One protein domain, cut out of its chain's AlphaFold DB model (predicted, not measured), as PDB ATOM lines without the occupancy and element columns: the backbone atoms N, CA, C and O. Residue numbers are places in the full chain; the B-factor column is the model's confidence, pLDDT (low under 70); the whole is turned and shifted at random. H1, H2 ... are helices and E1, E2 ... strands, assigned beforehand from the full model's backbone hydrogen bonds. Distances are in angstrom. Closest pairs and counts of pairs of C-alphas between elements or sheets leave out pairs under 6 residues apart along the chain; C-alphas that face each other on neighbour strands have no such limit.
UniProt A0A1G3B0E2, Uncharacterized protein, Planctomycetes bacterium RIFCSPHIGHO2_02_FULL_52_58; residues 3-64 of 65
ATOM      1  N   GLU A   3     212.567 122.208 136.762       93.69
ATOM      2  CA  GLU A   3     212.400 120.925 136.081       93.69
ATOM      3  C   GLU A   3     212.505 121.114 134.565       93.69
ATOM      4  O   GLU A   3     211.869 121.996 133.984       93.69
ATOM      5  N   LYS A   4     213.295 120.257 133.916       91.75
ATOM      6  CA  LYS A   4     213.314 120.104 132.465       91.75
ATOM      7  C   LYS A   4     213.325 118.618 132.136       91.75
ATOM      8  O   LYS A   4     214.241 117.911 132.547       91.75
ATOM      9  N   GLU A   5     212.311 118.155 131.404       91.88
ATOM     10  CA  GLU A   5     212.191 116.754 130.967       91.88
ATOM     11  C   GLU A   5     212.276 115.747 132.139       91.88
ATOM     12  O   GLU A   5     212.968 114.734 132.056       91.88
ATOM     13  N   GLY A   6     211.613 116.042 133.266       93.44
ATOM     14  CA  GLY A   6     211.620 115.173 134.448       93.44
ATOM     15  C   GLY A   6     212.934 115.158 135.237       93.44
ATOM     16  O   GLY A   6     213.110 114.308 136.109       93.44
ATOM     17  N   LYS A   7     213.876 116.067 134.947       94.12
ATOM     18  CA  LYS A   7     215.127 116.231 135.703       94.12
ATOM     19  C   LYS A   7     215.232 117.627 136.297       94.12
ATOM     20  O   LYS A   7     215.047 118.632 135.607       94.12
ATOM     21  N   GLU A   8     215.606 117.691 137.569       94.69
ATOM     22  CA  GLU A   8     215.964 118.954 138.206       94.69
ATOM     23  C   GLU A   8     217.266 119.497 137.607       94.69
ATOM     24  O   GLU A   8     218.291 118.817 137.562       94.69
ATOM     25  N   THR A   9     217.220 120.741 137.140       94.12
ATOM     26  CA  THR A   9     218.347 121.431 136.511       94.12
ATOM     27  C   THR A   9     218.667 122.715 137.271       94.12
ATOM     28  O   THR A   9     217.780 123.459 137.703       94.12
ATOM     29  N   PHE A  10     219.958 123.006 137.431       93.56
ATOM     30  CA  PHE A  10     220.433 124.288 137.940       93.56
ATOM     31  C   PHE A  10     220.730 125.243 136.778       93.56
ATOM     32  O   PHE A  10     221.397 124.858 135.820       93.56
ATOM     33  N   LEU A  11     220.248 126.486 136.869       92.75
ATOM     34  CA  LEU A  11     220.547 127.552 135.915       92.75
ATOM     35  C   LEU A  11     221.434 128.593 136.611       92.75
ATOM     36  O   LEU A  11     220.930 129.286 137.497       92.75
ATOM     37  N   PRO A  12     222.728 128.706 136.259       94.25
ATOM     38  CA  PRO A  12     223.579 129.773 136.773       94.25
ATOM     39  C   PRO A  12     223.055 131.136 136.311       94.25
ATOM     40  O   PRO A  12     222.878 131.358 135.114       94.25
ATOM     41  N   ALA A  13     222.806 132.040 137.254       94.81
ATOM     42  CA  ALA A  13     222.396 133.411 136.982       94.81
ATOM     43  C   ALA A  13     222.952 134.342 138.065       94.81
ATOM     44  O   ALA A  13     222.925 134.004 139.247       94.81
ATOM     45  N   GLU A  14     223.426 135.519 137.662       97.56
ATOM     46  CA  GLU A  14     223.860 136.573 138.591       97.56
ATOM     47  C   GLU A  14     222.665 137.342 139.165       97.56
ATOM     48  O   GLU A  14     222.721 137.891 140.261       97.56
ATOM     49  N   THR A  15     221.558 137.395 138.422       97.12
ATOM     50  CA  THR A  15     220.323 138.063 138.830       97.12
ATOM     51  C   THR A  15     219.122 137.287 138.316       97.12
ATOM     52  O   THR A  15     219.114 136.799 137.187       97.12
ATOM     53  N   VAL A  16     218.091 137.196 139.153       95.12
ATOM     54  CA  VAL A  16     216.821 136.546 138.832       95.12
ATOM     55  C   VAL A  16     215.697 137.549 139.065       95.12
ATOM     56  O   VAL A  16     215.573 138.093 140.159       95.12
ATOM     57  N   ILE A  17     214.876 137.789 138.039       95.69
ATOM     58  CA  ILE A  17     213.694 138.658 138.122       95.69
ATOM     59  C   ILE A  17     212.448 137.777 138.224       95.69
ATOM     60  O   ILE A  17     212.178 136.966 137.338       95.69
ATOM     61  N   LEU A  18     211.674 137.953 139.295       95.19
ATOM     62  CA  LEU A  18     210.401 137.259 139.494       95.19
ATOM     63  C   LEU A  18     209.257 138.096 138.909       95.19
ATOM     64  O   LEU A  18     208.751 139.008 139.555       95.19
ATOM     65  N   ALA A  19     208.847 137.783 137.681       95.50
ATOM     66  CA  ALA A  19     207.736 138.442 136.987       95.50
ATOM     67  C   ALA A  19     206.442 137.605 137.057       95.50
ATOM     68  O   ALA A  19     205.808 137.327 136.041       95.50
ATOM     69  N   THR A  20     206.060 137.154 138.255       95.06
ATOM     70  CA  THR A  20     204.952 136.197 138.472       95.06
ATOM     71  C   THR A  20     203.560 136.839 138.526       95.06
ATOM     72  O   THR A  20     202.598 136.181 138.912       95.06
ATOM     73  N   GLY A  21     203.437 138.111 138.146       93.56
ATOM     74  CA  GLY A  21     202.190 138.880 138.184       93.56
ATOM     75  C   GLY A  21     202.149 139.909 139.314       93.56
ATOM     76  O   GLY A  21     203.173 140.234 139.913       93.56
ATOM     77  N   TYR A  22     200.953 140.434 139.584       95.00
ATOM     78  CA  TYR A  22     200.721 141.509 140.552       95.00
ATOM     79  C   TYR A  22     199.633 141.122 141.559       95.00
ATOM     80  O   TYR A  22     198.843 140.209 141.316       95.00
ATOM     81  N   MET A  23     199.564 141.858 142.667       96.31
ATOM     82  CA  MET A  23     198.475 141.787 143.645       96.31
ATOM     83  C   MET A  23     197.787 143.155 143.754       96.31
ATOM     84  O   MET A  23     198.468 144.172 143.588       96.31
ATOM     85  N   PRO A  24     196.473 143.209 144.046       97.81
ATOM     86  CA  PRO A  24     195.784 144.475 144.265       97.81
ATOM     87  C   PRO A  24     196.424 145.285 145.398       97.81
ATOM     88  O   PRO A  24     196.721 144.745 146.463       97.81
ATOM     89  N   ASN A  25     196.603 146.590 145.184       97.38
ATOM     90  CA  ASN A  25     197.023 147.526 146.228       97.38
ATOM     91  C   ASN A  25     195.847 148.426 146.621       97.38
ATOM     92  O   ASN A  25     195.575 149.422 145.956       97.38
ATOM     93  N   ASN A  26     195.175 148.082 147.717       96.75
ATOM     94  CA  ASN A  26     194.008 148.791 148.248       96.75
ATOM     95  C   ASN A  26     194.273 149.447 149.619       96.75
ATOM     96  O   ASN A  26     193.336 149.781 150.340       96.75
ATOM     97  N   SER A  27     195.544 149.666 149.970       97.19
ATOM     98  CA  SER A  27     195.941 150.240 151.266       97.19
ATOM     99  C   SER A  27     195.347 151.630 151.521       97.19
ATOM    100  O   SER A  27     194.880 151.908 152.621       97.19
ATOM    101  N   LEU A  28     195.304 152.492 150.501       96.44
ATOM    102  CA  LEU A  28     194.716 153.828 150.620       96.44
ATOM    103  C   LEU A  28     193.198 153.776 150.838       96.44
ATOM    104  O   LEU A  28     192.677 154.523 151.656       96.44
ATOM    105  N   TYR A  29     192.496 152.871 150.152       95.88
ATOM    106  CA  TYR A  29     191.059 152.677 150.356       95.88
ATOM    107  C   TYR A  29     190.755 152.322 151.817       95.88
ATOM    108  O   TYR A  29     189.922 152.971 152.442       95.88
ATOM    109  N   GLN A  30     191.511 151.383 152.396       94.69
ATOM    110  CA  GLN A  30     191.357 150.978 153.801       94.69
ATOM    111  C   GLN A  30     191.542 152.140 154.788       94.69
ATOM    112  O   GLN A  30     190.943 152.134 155.860       94.69
ATOM    113  N   GLN A  31     192.363 153.135 154.441       96.12
ATOM    114  CA  GLN A  31     192.569 154.327 155.268       96.12
ATOM    115  C   GLN A  31     191.432 155.350 155.131       96.12
ATOM    116  O   GLN A  31     191.201 156.111 156.066       96.12
ATOM    117  N   LEU A  32     190.739 155.388 153.989       96.38
ATOM    118  CA  LEU A  32     189.740 156.411 153.664       96.38
ATOM    119  C   LEU A  32     188.291 155.976 153.909       96.38
ATOM    120  O   LEU A  32     187.465 156.843 154.177       96.38
ATOM    121  N   ASP A  33     187.987 154.677 153.845       91.81
ATOM    122  CA  ASP A  33     186.618 154.117 153.864       91.81
ATOM    123  C   ASP A  33     185.763 154.573 155.064       91.81
ATOM    124  O   ASP A  33     184.544 154.644 154.977       91.81
ATOM    125  N   SER A  34     186.399 154.955 156.176       91.94
ATOM    126  CA  SER A  34     185.721 155.450 157.386       91.94
ATOM    127  C   SER A  34     185.822 156.964 157.616       91.94
ATOM    128  O   SER A  34     185.281 157.471 158.599       91.94
ATOM    129  N   LEU A  35     186.524 157.698 156.747       97.00
ATOM    130  CA  LEU A  35     186.813 159.127 156.928       97.00
ATOM    131  C   LEU A  35     185.904 160.046 156.110       97.00
ATOM    132  O   LEU A  35     185.800 161.233 156.422       97.00
ATOM    133  N   VAL A  36     185.267 159.527 155.063       95.44
ATOM    134  CA  VAL A  36     184.414 160.299 154.152       95.44
ATOM    135  C   VAL A  36     183.121 159.537 153.850       95.44
ATOM    136  O   VAL A  36     183.094 158.322 154.022       95.44
ATOM    137  N   PRO A  37     182.048 160.219 153.402       93.94
ATOM    138  CA  PRO A  37     180.772 159.558 153.134       93.94
ATOM    139  C   PRO A  37     180.848 158.462 152.066       93.94
ATOM    140  O   PRO A  37     180.128 157.475 152.166       93.94
ATOM    141  N   GLU A  38     181.695 158.643 151.046       92.94
ATOM    142  CA  GLU A  38     181.778 157.743 149.893       92.94
ATOM    143  C   GLU A  38     183.222 157.645 149.377       92.94
ATOM    144  O   GLU A  38     183.901 158.659 149.190       92.94
ATOM    145  N   VAL A  39     183.685 156.418 149.115       94.44
ATOM    146  CA  VAL A  39     184.966 156.127 148.456       94.44
ATOM    147  C   VAL A  39     184.729 155.095 147.361       94.44
ATOM    148  O   VAL A  39     184.245 153.997 147.625       94.44
ATOM    149  N   TYR A  40     185.131 155.423 146.136       94.06
ATOM    150  CA  TYR A  40     185.041 154.527 144.986       94.06
ATOM    151  C   TYR A  40     186.431 154.006 144.618       94.06
ATOM    152  O   TYR A  40     187.398 154.766 144.563       94.06
ATOM    153  N   THR A  41     186.539 152.703 144.357       95.31
ATOM    154  CA  THR A  41     187.780 152.062 143.903       95.31
ATOM    155  C   THR A  41     187.595 151.527 142.491       95.31
ATOM    156  O   THR A  41     186.559 150.946 142.178       95.31
ATOM    157  N   ILE A  42     188.591 151.749 141.630       96.75
ATOM    158  CA  ILE A  42     188.592 151.294 140.237       96.75
ATOM    159  C   ILE A  42     189.983 150.822 139.808       96.75
ATOM    160  O   ILE A  42     191.002 151.234 140.360       96.75
ATOM    161  N   GLY A  43     190.040 149.997 138.770       97.19
ATOM    162  CA  GLY A  43     191.282 149.490 138.199       97.19
ATOM    163  C   GLY A  43     191.869 148.328 139.000       97.19
ATOM    164  O   GLY A  43     191.146 147.509 139.570       97.19
ATOM    165  N   ASP A  44     193.195 148.218 138.996       97.81
ATOM    166  CA  ASP A  44     193.901 147.061 139.560       97.81
ATOM    167  C   ASP A  44     193.900 147.022 141.093       97.81
ATOM    168  O   ASP A  44     194.134 145.963 141.676       97.81
ATOM    169  N   CYS A  45     193.599 148.145 141.763       96.62
ATOM    170  CA  CYS A  45     193.442 148.169 143.220       96.62
ATOM    171  C   CYS A  45     192.225 147.358 143.692       96.62
ATOM    172  O   CYS A  45     192.213 146.902 144.833       96.62
ATOM    173  N   VAL A  46     191.251 147.125 142.805       95.94
ATOM    174  CA  VAL A  46     190.127 146.207 143.019       95.94
ATOM    175  C   VAL A  46     190.530 144.792 142.611       95.94
ATOM    176  O   VAL A  46     190.424 143.847 143.393       95.94
ATOM    177  N   LYS A  47     191.017 144.639 141.372       96.44
ATOM    178  CA  LYS A  47     191.439 143.357 140.805       96.44
ATOM    179  C   LYS A  47     192.434 143.578 139.671       96.44
ATOM    180  O   LYS A  47     192.080 144.194 138.671       96.44
ATOM    181  N   VAL A  48     193.625 142.994 139.803       96.50
ATOM    182  CA  VAL A  48     194.675 143.004 138.769       96.50
ATOM    183  C   VAL A  48     194.150 142.408 137.467       96.50
ATOM    184  O   VAL A  48     193.640 141.283 137.458       96.50
ATOM    185  N   ARG A  49     194.290 143.159 136.375       96.06
ATOM    186  CA  ARG A  49     193.798 142.787 135.043       96.06
ATOM    187  C   ARG A  49     194.483 143.624 133.956       96.06
ATOM    188  O   ARG A  49     195.542 144.204 134.175       96.06
ATOM    189  N   THR A  50     193.929 143.643 132.747       96.88
ATOM    190  CA  THR A  50     194.491 144.442 131.653       96.88
ATOM    191  C   THR A  50     194.136 145.925 131.778       96.88
ATOM    192  O   THR A  50     193.096 146.299 132.325       96.88
ATOM    193  N   ALA A  51     194.955 146.783 131.162       97.00
ATOM    194  CA  ALA A  51     194.684 148.218 131.085       97.00
ATOM    195  C   ALA A  51     193.313 148.530 130.455       97.00
ATOM    196  O   ALA A  51     192.625 149.443 130.901       97.00
ATOM    197  N   MET A  52     192.885 147.754 129.452       98.06
ATOM    198  CA  MET A  52     191.584 147.945 128.803       98.06
ATOM    199  C   MET A  52     190.423 147.709 129.776       98.06
ATOM    200  O   MET A  52     189.463 148.476 129.797       98.06
ATOM    201  N   GLU A  53     190.511 146.670 130.605       97.75
ATOM    202  CA  GLU A  53     189.477 146.390 131.600       97.75
ATOM    203  C   GLU A  53     189.452 147.451 132.707       97.75
ATOM    204  O   GLU A  53     188.370 147.846 133.136       97.75
ATOM    205  N   ALA A  54     190.619 147.949 133.131       97.75
ATOM    206  CA  ALA A  54     190.711 149.042 134.097       97.75
ATOM    207  C   ALA A  54     190.086 150.343 133.559       97.75
ATOM    208  O   ALA A  54     189.306 150.987 134.259       97.75
ATOM    209  N   VAL A  55     190.365 150.697 132.297       97.75
ATOM    210  CA  VAL A  55     189.753 151.858 131.626       97.75
ATOM    211  C   VAL A  55     188.239 151.687 131.499       97.75
ATOM    212  O   VAL A  55     187.484 152.614 131.788       97.75
ATOM    213  N   HIS A  56     187.780 150.501 131.099       97.06
ATOM    214  CA  HIS A  56     186.356 150.215 130.944       97.06
ATOM    215  C   HIS A  56     185.590 150.306 132.273       97.06
ATOM    216  O   HIS A  56     184.478 150.830 132.297       97.06
ATOM    217  N   GLU A  57     186.167 149.831 133.378       96.94
ATOM    218  CA  GLU A  57     185.551 149.994 134.697       96.94
ATOM    219  C   GLU A  57     185.503 151.459 135.129       96.94
ATOM    220  O   GLU A  57     184.452 151.914 135.572       96.94
ATOM    221  N   GLY A  58     186.594 152.210 134.940       96.81
ATOM    222  CA  GLY A  58     186.609 153.640 135.248       96.81
ATOM    223  C   GLY A  58     185.516 154.407 134.500       96.81
ATOM    224  O   GLY A  58     184.820 155.230 135.095       96.81
ATOM    225  N   PHE A  59     185.302 154.084 133.219       97.62
ATOM    226  CA  PHE A  59     184.198 154.642 132.436       97.62
ATOM    227  C   PHE A  59     182.826 154.294 133.028       97.62
ATOM    228  O   PHE A  59     181.989 155.180 133.162       97.62
ATOM    229  N   LYS A  60     182.598 153.030 133.406       96.44
ATOM    230  CA  LYS A  60     181.323 152.589 133.991       96.44
ATOM    231  C   LYS A  60     181.012 153.286 135.311       96.44
ATOM    232  O   LYS A  60     179.926 153.830 135.442       96.44
ATOM    233  N   VAL A  61     181.966 153.315 136.241       95.62
ATOM    234  CA  VAL A  61     181.777 153.968 137.546       95.62
ATOM    235  C   VAL A  61     181.490 155.458 137.374       95.62
ATOM    236  O   VAL A  61     180.620 155.992 138.043       95.62
ATOM    237  N   SER A  62     182.133 156.120 136.408       94.75
ATOM    238  CA  SER A  62     181.882 157.542 136.124       94.75
ATOM    239  C   SER A  62     180.468 157.845 135.599       94.75
ATOM    240  O   SER A  62     180.095 159.008 135.548       94.75
ATOM    241  N   LEU A  63     179.702 156.841 135.157       96.75
ATOM    242  CA  LEU A  63     178.299 157.006 134.749       96.75
ATOM    243  C   LEU A  63     177.313 156.806 135.909       96.75
ATOM    244  O   LEU A  63     176.127 157.087 135.746       96.75
ATOM    245  N   GLU A  64     177.783 156.269 137.034       90.94
ATOM    246  CA  GLU A  64     176.973 155.938 138.211       90.94
ATOM    247  C   GLU A  64     177.084 156.999 139.322       90.94
ATOM    248  O   GLU A  64     176.359 156.909 140.313       90.94
TER     249      GLU A  64
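What this domain is: This is residues 3 to 64 of the 65 residues of an uncharacterized protein of Planctomycetes bacterium RIFCSPHIGHO2_02_FULL_52_58 (UniProt A0A1G3B0E2). With little regular structure, the model is a long bare arm, residues 3 to 20, sticking out from a thin body in which helices H1 and H2 lie at opposite sides, running much the same way, with loops between them. The arm's tip folds back on itself, residues 3 to 4 pairing with residues 7 to 8 of strand E1. The 62 printed residues hold E1, H1 and H2 in that order; the class is mostly helix, with 20 residues in named elements. The whole is extended, radius of gyration of the C-alphas 19.4 A, spanning 57 by 25 by 21 A.

How they stand to each other: E1, residues 7 to 9, pairs with no named strand, and its short pairing with residues 3 to 4 is antiparallel. H1, residues 27 to 32, is apart from E1. H2, residues 51 to 61, is apart from both. In H1 and H2 every O i to N i+4 pair is within hydrogen-bond range.

Where its parts are: E1 begins at C-alpha 7 (215.127, 116.231, 135.703). H1 is 9.1 A long. H2 is 15.5 A long and ends at C-alpha 61 (181.777, 153.968, 137.546).

The domain as a whole: The C-alphas of Lys 7 and Pro 37 are the farthest apart, 58.0 A. Both links are long. The printed part has no cut, and no printed residue is under 70 in pLDDT.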